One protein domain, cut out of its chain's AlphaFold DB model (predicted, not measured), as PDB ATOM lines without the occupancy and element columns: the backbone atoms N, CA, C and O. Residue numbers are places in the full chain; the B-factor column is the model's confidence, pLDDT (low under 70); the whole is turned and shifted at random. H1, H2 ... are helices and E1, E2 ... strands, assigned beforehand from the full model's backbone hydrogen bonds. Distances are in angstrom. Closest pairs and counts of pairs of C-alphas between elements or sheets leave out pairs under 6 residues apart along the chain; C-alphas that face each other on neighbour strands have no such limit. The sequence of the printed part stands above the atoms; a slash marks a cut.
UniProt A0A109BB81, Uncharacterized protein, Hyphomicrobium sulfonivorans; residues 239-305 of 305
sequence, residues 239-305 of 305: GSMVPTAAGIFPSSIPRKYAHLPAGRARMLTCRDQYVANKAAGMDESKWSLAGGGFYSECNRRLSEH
ATOM      1  N   GLY A 239      29.654  10.804 -14.028       40.78
ATOM      2  CA  GLY A 239      30.631  10.251 -14.973       40.78
ATOM      3  C   GLY A 239      30.881   8.770 -14.698       40.78
ATOM      4  O   GLY A 239      30.967   8.363 -13.536       40.78
ATOM      5  N   SER A 240      30.992   7.959 -15.752       44.66
ATOM      6  CA  SER A 240      31.451   6.573 -15.615       44.66
ATOM      7  C   SER A 240      32.893   6.564 -15.106       44.66
ATOM      8  O   SER A 240      33.656   7.508 -15.326       44.66
ATOM      9  N   MET A 241      33.271   5.523 -14.367       51.19
ATOM     10  CA  MET A 241      34.607   5.430 -13.782       51.19
ATOM     11  C   MET A 241      35.117   4.003 -13.848       51.19
ATOM     12  O   MET A 241      34.438   3.084 -13.393       51.19
ATOM     13  N   VAL A 242      36.319   3.828 -14.393       49.91
ATOM     14  CA  VAL A 242      36.939   2.510 -14.553       49.91
ATOM     15  C   VAL A 242      37.820   2.235 -13.329       49.91
ATOM     16  O   VAL A 242      38.817   2.944 -13.140       49.91
ATOM     17  N   PRO A 243      37.486   1.244 -12.479       51.00
ATOM     18  CA  PRO A 243      38.378   0.819 -11.410       51.00
ATOM     19  C   PRO A 243      39.612   0.157 -12.026       51.00
ATOM     20  O   PRO A 243      39.508  -0.704 -12.893       51.00
ATOM     21  N   THR A 244      40.796   0.576 -11.590       53.69
ATOM     22  CA  THR A 244      42.083  -0.013 -11.983       53.69
ATOM     23  C   THR A 244      42.899  -0.261 -10.712       53.69
ATOM     24  O   THR A 244      42.647   0.383  -9.696       53.69
ATOM     25  N   ALA A 245      43.908  -1.137 -10.747       53.91
ATOM     26  CA  ALA A 245      44.751  -1.417  -9.576       53.91
ATOM     27  C   ALA A 245      45.454  -0.167  -8.990       53.91
ATOM     28  O   ALA A 245      45.782  -0.156  -7.813       53.91
ATOM     29  N   ALA A 246      45.634   0.895  -9.788       56.97
ATOM     30  CA  ALA A 246      46.204   2.182  -9.371       56.97
ATOM     31  C   ALA A 246      45.160   3.252  -8.955       56.97
ATOM     32  O   ALA A 246      45.521   4.420  -8.784       56.97
ATOM     33  N   GLY A 247      43.874   2.890  -8.842       69.94
ATOM     34  CA  GLY A 247      42.787   3.769  -8.392       69.94
ATOM     35  C   GLY A 247      41.550   3.795  -9.302       69.94
ATOM     36  O   GLY A 247      41.489   3.154 -10.355       69.94
ATOM     37  N   ILE A 248      40.536   4.566  -8.892       80.81
ATOM     38  CA  ILE A 248      39.334   4.849  -9.690       80.81
ATOM     39  C   ILE A 248      39.588   6.117 -10.508       80.81
ATOM     40  O   ILE A 248      39.832   7.190  -9.946       80.81
ATOM     41  N   PHE A 249      39.483   5.996 -11.833       83.75
ATOM     42  CA  PHE A 249      39.693   7.096 -12.775       83.75
ATOM     43  C   PHE A 249      38.367   7.580 -13.389       83.75
ATOM     44  O   PHE A 249      37.510   6.748 -13.697       83.75
ATOM     45  N   PRO A 250      38.192   8.899 -13.599       85.12
ATOM     46  CA  PRO A 250      37.032   9.458 -14.289       85.12
ATOM     47  C   PRO A 250      37.112   9.182 -15.798       85.12
ATOM     48  O   PRO A 250      38.178   9.344 -16.387       85.12
ATOM     49  N   SER A 251      35.997   8.808 -16.437       82.38
ATOM     50  CA  SER A 251      35.925   8.656 -17.902       82.38
ATOM     51  C   SER A 251      35.387   9.897 -18.626       82.38
ATOM     52  O   SER A 251      35.252   9.882 -19.843       82.38
ATOM     53  N   SER A 252      34.993  10.952 -17.910       85.50
ATOM     54  CA  SER A 252      34.528  12.199 -18.521       85.50
ATOM     55  C   SER A 252      34.638  13.380 -17.561       85.50
ATOM     56  O   SER A 252      34.751  13.219 -16.344       85.50
ATOM     57  N   ILE A 253      34.614  14.589 -18.124       88.81
ATOM     58  CA  ILE A 253      34.583  15.841 -17.365       88.81
ATOM     59  C   ILE A 253      33.149  16.050 -16.832       88.81
ATOM     60  O   ILE A 253      32.214  16.161 -17.630       88.81
ATOM     61  N   PRO A 254      32.926  16.131 -15.505       83.75
ATOM     62  CA  PRO A 254      31.601  16.345 -14.940       83.75
ATOM     63  C   PRO A 254      31.100  17.756 -15.265       83.75
ATOM     64  O   PRO A 254      31.869  18.719 -15.267       83.75
ATOM     65  N   ARG A 255      29.781  17.910 -15.458       86.44
ATOM     66  CA  ARG A 255      29.155  19.170 -15.919       86.44
ATOM     67  C   ARG A 255      29.529  20.411 -15.094       86.44
ATOM     68  O   ARG A 255      29.584  21.502 -15.652       86.44
ATOM     69  N   LYS A 256      29.874  20.251 -13.807       86.25
ATOM     70  CA  LYS A 256      30.391  21.331 -12.940       86.25
ATOM     71  C   LYS A 256      31.658  22.027 -13.465       86.25
ATOM     72  O   LYS A 256      31.916  23.154 -13.063       86.25
ATOM     73  N   TYR A 257      32.419  21.398 -14.365       90.62
ATOM     74  CA  TYR A 257      33.615  21.973 -14.993       90.62
ATOM     75  C   TYR A 257      33.471  22.210 -16.504       90.62
ATOM     76  O   TYR A 257      34.421  22.666 -17.131       90.62
ATOM     77  N   ALA A 258      32.298  21.955 -17.099       86.38
ATOM     78  CA  ALA A 258      32.084  22.092 -18.545       86.38
ATOM     79  C   ALA A 258      32.158  23.547 -19.061       86.38
ATOM     80  O   ALA A 258      32.280  23.762 -20.260       86.38
ATOM     81  N   HIS A 259      32.104  24.538 -18.164       87.38
ATOM     82  CA  HIS A 259      32.282  25.961 -18.477       87.38
ATOM     83  C   HIS A 259      33.750  26.432 -18.379       87.38
ATOM     84  O   HIS A 259      34.027  27.614 -18.568       87.38
ATOM     85  N   LEU A 260      34.689  25.547 -18.024       91.56
ATOM     86  CA  LEU A 260      36.107  25.875 -17.853       91.56
ATOM     87  C   LEU A 260      36.933  25.419 -19.067       91.56
ATOM     88  O   LEU A 260      36.600  24.405 -19.680       91.56
ATOM     89  N   PRO A 261      38.066  26.085 -19.376       94.00
ATOM     90  CA  PRO A 261      38.989  25.628 -20.413       94.00
ATOM     91  C   PRO A 261      39.416  24.172 -20.187       94.00
ATOM     92  O   PRO A 261      39.778  23.804 -19.065       94.00
ATOM     93  N   ALA A 262      39.415  23.357 -21.247       87.00
ATOM     94  CA  ALA A 262      39.512  21.895 -21.158       87.00
ATOM     95  C   ALA A 262      40.676  21.383 -20.284       87.00
ATOM     96  O   ALA A 262      40.483  20.481 -19.473       87.00
ATOM     97  N   GLY A 263      41.866  21.994 -20.364       89.00
ATOM     98  CA  GLY A 263      43.003  21.635 -19.503       89.00
ATOM     99  C   GLY A 263      42.747  21.867 -18.005       89.00
ATOM    100  O   GLY A 263      43.065  21.013 -17.180       89.00
ATOM    101  N   ARG A 264      42.100  22.983 -17.637       92.44
ATOM    102  CA  ARG A 264      41.722  23.282 -16.244       92.44
ATOM    103  C   ARG A 264      40.574  22.388 -15.777       92.44
ATOM    104  O   ARG A 264      40.594  21.925 -14.640       92.44
ATOM    105  N   ALA A 265      39.615  22.106 -16.660       92.81
ATOM    106  CA  ALA A 265      38.515  21.190 -16.388       92.81
ATOM    107  C   ALA A 265      39.019  19.759 -16.111       92.81
ATOM    108  O   ALA A 265      38.633  19.163 -15.103       92.81
ATOM    109  N   ARG A 266      39.950  19.239 -16.926       92.50
ATOM    110  CA  ARG A 266      40.624  17.949 -16.683       92.50
ATOM    111  C   ARG A 266      41.399  17.939 -15.371       92.50
ATOM    112  O   ARG A 266      41.198  17.033 -14.567       92.50
ATOM    113  N   MET A 267      42.209  18.964 -15.100       91.38
ATOM    114  CA  MET A 267      42.997  19.040 -13.864       91.38
ATOM    115  C   MET A 267      42.129  19.020 -12.598       91.38
ATOM    116  O   MET A 267      42.423  18.251 -11.683       91.38
ATOM    117  N   LEU A 268      41.024  19.772 -12.564       93.31
ATOM    118  CA  LEU A 268      40.082  19.729 -11.439       93.31
ATOM    119  C   LEU A 268      39.372  18.370 -11.331       93.31
ATOM    120  O   LEU A 268      39.277  17.820 -10.238       93.31
ATOM    121  N   THR A 269      38.956  17.782 -12.457       92.81
ATOM    122  CA  THR A 269      38.336  16.442 -12.494       92.81
ATOM    123  C   THR A 269      39.266  15.369 -11.917       92.81
ATOM    124  O   THR A 269      38.848  14.554 -11.094       92.81
ATOM    125  N   CYS A 270      40.546  15.398 -12.296       92.25
ATOM    126  CA  CYS A 270      41.557  14.493 -11.762       92.25
ATOM    127  C   CYS A 270      41.868  14.765 -10.288       92.25
ATOM    128  O   CYS A 270      42.043  13.820  -9.521       92.25
ATOM    129  N   ARG A 271      41.926  16.034  -9.864       93.31
ATOM    130  CA  ARG A 271      42.250  16.389  -8.475       93.31
ATOM    131  C   ARG A 271      41.160  15.958  -7.500       93.31
ATOM    132  O   ARG A 271      41.483  15.399  -6.456       93.31
ATOM    133  N   ASP A 272      39.897  16.141  -7.868       91.00
ATOM    134  CA  ASP A 272      38.759  15.651  -7.093       91.00
ATOM    135  C   ASP A 272      38.783  14.122  -6.963       91.00
ATOM    136  O   ASP A 272      38.623  13.598  -5.862       91.00
ATOM    137  N   GLN A 273      39.054  13.395  -8.055       89.44
ATOM    138  CA  GLN A 273      39.137  11.932  -8.007       89.44
ATOM    139  C   GLN A 273      40.341  11.405  -7.220       89.44
ATOM    140  O   GLN A 273      40.216  10.381  -6.555       89.44
ATOM    141  N   TYR A 274      41.472  12.111  -7.224       89.12
ATOM    142  CA  TYR A 274      42.612  11.789  -6.362       89.12
ATOM    143  C   TYR A 274      42.254  11.954  -4.874       89.12
ATOM    144  O   TYR A 274      42.486  11.059  -4.069       89.12
ATOM    145  N   VAL A 275      41.596  13.057  -4.501       88.56
ATOM    146  CA  VAL A 275      41.120  13.265  -3.120       88.56
ATOM    147  C   VAL A 275      40.059  12.224  -2.724       88.56
ATOM    148  O   VAL A 275      40.078  11.736  -1.595       88.56
ATOM    149  N   ALA A 276      39.173  11.834  -3.646       86.06
ATOM    150  CA  ALA A 276      38.186  10.780  -3.413       86.06
ATOM    151  C   ALA A 276      38.826   9.392  -3.216       86.06
ATOM    152  O   ALA A 276      38.373   8.635  -2.359       86.06
ATOM    153  N   ASN A 277      39.894   9.070  -3.955       84.31
ATOM    154  CA  ASN A 277      40.634   7.816  -3.804       84.31
ATOM    155  C   ASN A 277      41.385   7.757  -2.456       84.31
ATOM    156  O   ASN A 277      41.271   6.746  -1.757       84.31
ATOM    157  N   LYS A 278      41.997   8.865  -2.003       83.81
ATOM    158  CA  LYS A 278      42.532   8.984  -0.630       83.81
ATOM    159  C   LYS A 278      41.466   8.800   0.440       83.81
ATOM    160  O   LYS A 278      41.692   8.073   1.402       83.81
ATOM    161  N   ALA A 279      40.308   9.439   0.280       80.50
ATOM    162  CA  ALA A 279      39.194   9.305   1.220       80.50
ATOM    163  C   ALA A 279      38.608   7.878   1.249       80.50
ATOM    164  O   ALA A 279      38.059   7.463   2.265       80.50
ATOM    165  N   ALA A 280      38.756   7.119   0.159       79.62
ATOM    166  CA  ALA A 280      38.412   5.701   0.074       79.62
ATOM    167  C   ALA A 280      39.530   4.753   0.565       79.62
ATOM    168  O   ALA A 280      39.325   3.541   0.562       79.62
ATOM    169  N   GLY A 281      40.688   5.277   0.988       77.94
ATOM    170  CA  GLY A 281      41.801   4.485   1.520       77.94
ATOM    171  C   GLY A 281      42.500   3.597   0.485       77.94
ATOM    172  O   GLY A 281      42.936   2.505   0.834       77.94
ATOM    173  N   MET A 282      42.569   4.022  -0.781       75.31
ATOM    174  CA  MET A 282      43.186   3.228  -1.849       75.31
ATOM    175  C   MET A 282      44.669   3.559  -2.065       75.31
ATOM    176  O   MET A 282      45.059   4.728  -2.036       75.31
ATOM    177  N   ASP A 283      45.472   2.535  -2.370       67.50
ATOM    178  CA  ASP A 283      46.884   2.651  -2.771       67.50
ATOM    179  C   ASP A 283      47.026   3.172  -4.213       67.50
ATOM    180  O   ASP A 283      47.409   2.489  -5.163       67.50
ATOM    181  N   GLU A 284      46.662   4.436  -4.377       68.50
ATOM    182  CA  GLU A 284      46.828   5.212  -5.598       68.50
ATOM    183  C   GLU A 284      48.299   5.580  -5.868       68.50
ATOM    184  O   GLU A 284      49.096   5.849  -4.964       68.50
ATOM    185  N   SER A 285      48.656   5.701  -7.147       74.94
ATOM    186  CA  SER A 285      49.940   6.300  -7.529       74.94
ATOM    187  C   SER A 285      50.009   7.770  -7.101       74.94
ATOM    188  O   SER A 285      49.034   8.506  -7.224       74.94
ATOM    189  N   LYS A 286      51.183   8.235  -6.655       83.56
ATOM    190  CA  LYS A 286      51.419   9.629  -6.232       83.56
ATOM    191  C   LYS A 286      50.937  10.628  -7.305       83.56
ATOM    192  O   LYS A 286      51.127  10.385  -8.498       83.56
ATOM    193  N   TRP A 287      50.342  11.750  -6.877       84.81
ATOM    194  CA  TRP A 287      49.731  12.784  -7.743       84.81
ATOM    195  C   TRP A 287      50.552  13.114  -8.999       84.81
ATOM    196  O   TRP A 287      50.017  13.134 -10.110       84.81
ATOM    197  N   SER A 288      51.857  13.324  -8.821       80.81
ATOM    198  CA  SER A 288      52.832  13.513  -9.896       80.81
ATOM    199  C   SER A 288      54.177  12.903  -9.492       80.81
ATOM    200  O   SER A 288      54.607  13.054  -8.346       80.81
ATOM    201  N   LEU A 289      54.832  12.230 -10.437       73.31
ATOM    202  CA  LEU A 289      56.190  11.685 -10.361       73.31
ATOM    203  C   LEU A 289      56.906  11.968 -11.693       73.31
ATOM    204  O   LEU A 289      56.266  12.231 -12.711       73.31
ATOM    205  N   ALA A 290      58.237  11.878 -11.713       54.97
ATOM    206  CA  ALA A 290      58.956  11.800 -12.983       54.97
ATOM    207  C   ALA A 290      58.581  10.482 -13.687       54.97
ATOM    208  O   ALA A 290      58.604   9.423 -13.062       54.97
ATOM    209  N   GLY A 291      58.188  10.549 -14.962       60.38
ATOM    210  CA  GLY A 291      57.791   9.377 -15.753       60.38
ATOM    211  C   GLY A 291      56.391   8.799 -15.479       60.38
ATOM    212  O   GLY A 291      56.023   7.825 -16.126       60.38
ATOM    213  N   GLY A 292      55.580   9.367 -14.573       76.31
ATOM    214  CA  GLY A 292      54.236   8.837 -14.304       76.31
ATOM    215  C   GLY A 292      53.473   9.520 -13.163       76.31
ATOM    216  O   GLY A 292      53.841  10.595 -12.696       76.31
ATOM    217  N   GLY A 293      52.390   8.891 -12.705       87.19
ATOM    218  CA  GLY A 293      51.568   9.367 -11.583       87.19
ATOM    219  C   GLY A 293      50.085   9.525 -11.926       87.19
ATOM    220  O   GLY A 293      49.688   9.475 -13.092       87.19
ATOM    221  N   PHE A 294      49.257   9.717 -10.895       89.06
ATOM    222  CA  PHE A 294      47.796   9.710 -11.041       89.06
ATOM    223  C   PHE A 294      47.281  10.799 -11.990       89.06
ATOM    224  O   PHE A 294      46.398  10.527 -12.802       89.06
ATOM    225  N   TYR A 295      47.833  12.017 -11.928       89.50
ATOM    226  CA  TYR A 295      47.397  13.099 -12.812       89.50
ATOM    227  C   TYR A 295      47.662  12.782 -14.291       89.50
ATOM    228  O   TYR A 295      46.785  13.012 -15.121       89.50
ATOM    229  N   SER A 296      48.821  12.205 -14.618       89.00
ATOM    230  CA  SER A 296      49.204  11.874 -15.996       89.00
ATOM    231  C   SER A 296      48.284  10.810 -16.603       89.00
ATOM    232  O   SER A 296      47.742  11.015 -17.687       89.00
ATOM    233  N   GLU A 297      48.039   9.715 -15.876       88.81
ATOM    234  CA  GLU A 297      47.136   8.637 -16.310       88.81
ATOM    235  C   GLU A 297      45.671   9.105 -16.382       88.81
ATOM    236  O   GLU A 297      44.950   8.774 -17.323       88.81
ATOM    237  N   CYS A 298      45.232   9.937 -15.434       90.50
ATOM    238  CA  CYS A 298      43.900  10.533 -15.466       90.50
ATOM    239  C   CYS A 298      43.715  11.493 -16.653       90.50
ATOM    240  O   CYS A 298      42.709  11.416 -17.358       90.50
ATOM    241  N   ASN A 299      44.684  12.375 -16.914       89.75
ATOM    242  CA  ASN A 299      44.613  13.309 -18.036       89.75
ATOM    243  C   ASN A 299      44.681  12.579 -19.387       89.75
ATOM    244  O   ASN A 299      43.977  12.993 -20.303       89.75
ATOM    245  N   ARG A 300      45.450  11.480 -19.489       88.62
ATOM    246  CA  ARG A 300      45.469  10.590 -20.662       88.62
ATOM    247  C   ARG A 300      44.071  10.037 -20.956       88.62
ATOM    248  O   ARG A 300      43.539  10.294 -22.033       88.62
ATOM    249  N   ARG A 301      43.427   9.391 -19.976       86.56
ATOM    250  CA  ARG A 301      42.060   8.846 -20.124       86.56
ATOM    251  C   ARG A 301      41.011   9.920 -20.442       86.56
ATOM    252  O   ARG A 301      40.111   9.675 -21.232       86.56
ATOM    253  N   LEU A 302      41.149  11.130 -19.890       87.69
ATOM    254  CA  LEU A 302      40.309  12.292 -20.231       87.69
ATOM    255  C   LEU A 302      40.711  12.997 -21.551       87.69
ATOM    256  O   LEU A 302      40.209  14.083 -21.851       87.69
ATOM    257  N   SER A 303      41.637  12.432 -22.325       82.44
ATOM    258  CA  SER A 303      41.980  12.871 -23.689       82.44
ATOM    259  C   SER A 303      41.748  11.797 -24.758       82.44
ATOM    260  O   SER A 303      41.909  12.080 -25.940       82.44
ATOM    261  N   GLU A 304      41.333  10.597 -24.346       75.44
ATOM    262  CA  GLU A 304      40.913   9.477 -25.205       75.44
ATOM    263  C   GLU A 304      39.377   9.459 -25.416       75.44
ATOM    264  O   GLU A 304      38.827   8.521 -25.999       75.44
ATOM    265  N   HIS A 305      38.689  10.504 -24.934       59.53
ATOM    266  CA  HIS A 305      37.241  10.736 -24.941       59.53
ATOM    267  C   HIS A 305      36.934  12.227 -25.162       59.53
ATOM    268  O   HIS A 305      35.889  12.506 -25.788       59.53
TER     269      HIS A 305
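What this domain is: This is residues 239 to 305 of the 305 residues of an uncharacterized protein of Hyphomicrobium sulfonivorans (UniProt A0A109BB81). A long helix, H1, has a shorter helix, H2, and a small two-strand hairpin, E1 and E2, packed beside it; E2 is near both helices, and E1 is on the side of E2 away from them. The printed part has 67 residues, with the named elements in the order E1, E2, H1, H2; the sheet, E1 - E2, is antiparallel, and the class is mixed, helices and strands. The whole is compact and rounded, with a radius of gyration of the C-alphas of 11.2 A and spans of 31 by 25 by 18 A.

How they stand to each other: E1, residues 241 to 244, and E2, residues 247 to 250, form a hairpin with a tight link, antiparallel at 155 degrees. N 244 and O 247 are 2.9 A apart and N 242 and O 249 are 3.2 A apart, both within hydrogen-bond range. The closest C-alphas of E2 and H1, residues 262 to 279, are those of Gly 247 and Asn 277, 6.5 A apart. With its residues 266 to 274 alone, H1 touches H2, residues 294 to 301, opposite ways at a steep tilt of 52 degrees; their closest C-alphas, of Cys 270 and Cys 298, are 5.9 A apart. The closest C-alphas of E2 and H2 are those of Phe 249 and Cys 298, 6.1 A apart. E1 is apart from H1 and from H2. In H1 and H2 every O i to N i+4 pair is within hydrogen-bond range.

Where its parts are: E1 begins at C-alpha 241, (34.607, 5.430, -13.782), and is 9.4 A long; E2 is 10.0 A long. H1 begins at C-alpha 262, (39.512, 21.895, -21.158), and is 25.7 A long. H2 is 10.8 A long and ends at C-alpha 301, (42.060, 8.846, -20.124).

The domain as a whole: The two C-alphas farthest apart, those of His 259 and Asp 283, are 31.7 A apart. The printed part has no cut. The links from E2 to H1 and from H1 to H2 are long; residues 280 to 293 hold no named element. The mean pLDDT of the printed part is 79.9; it is under 70 at residues 239 to 247, 283 to 284, 290 to 291 and 305.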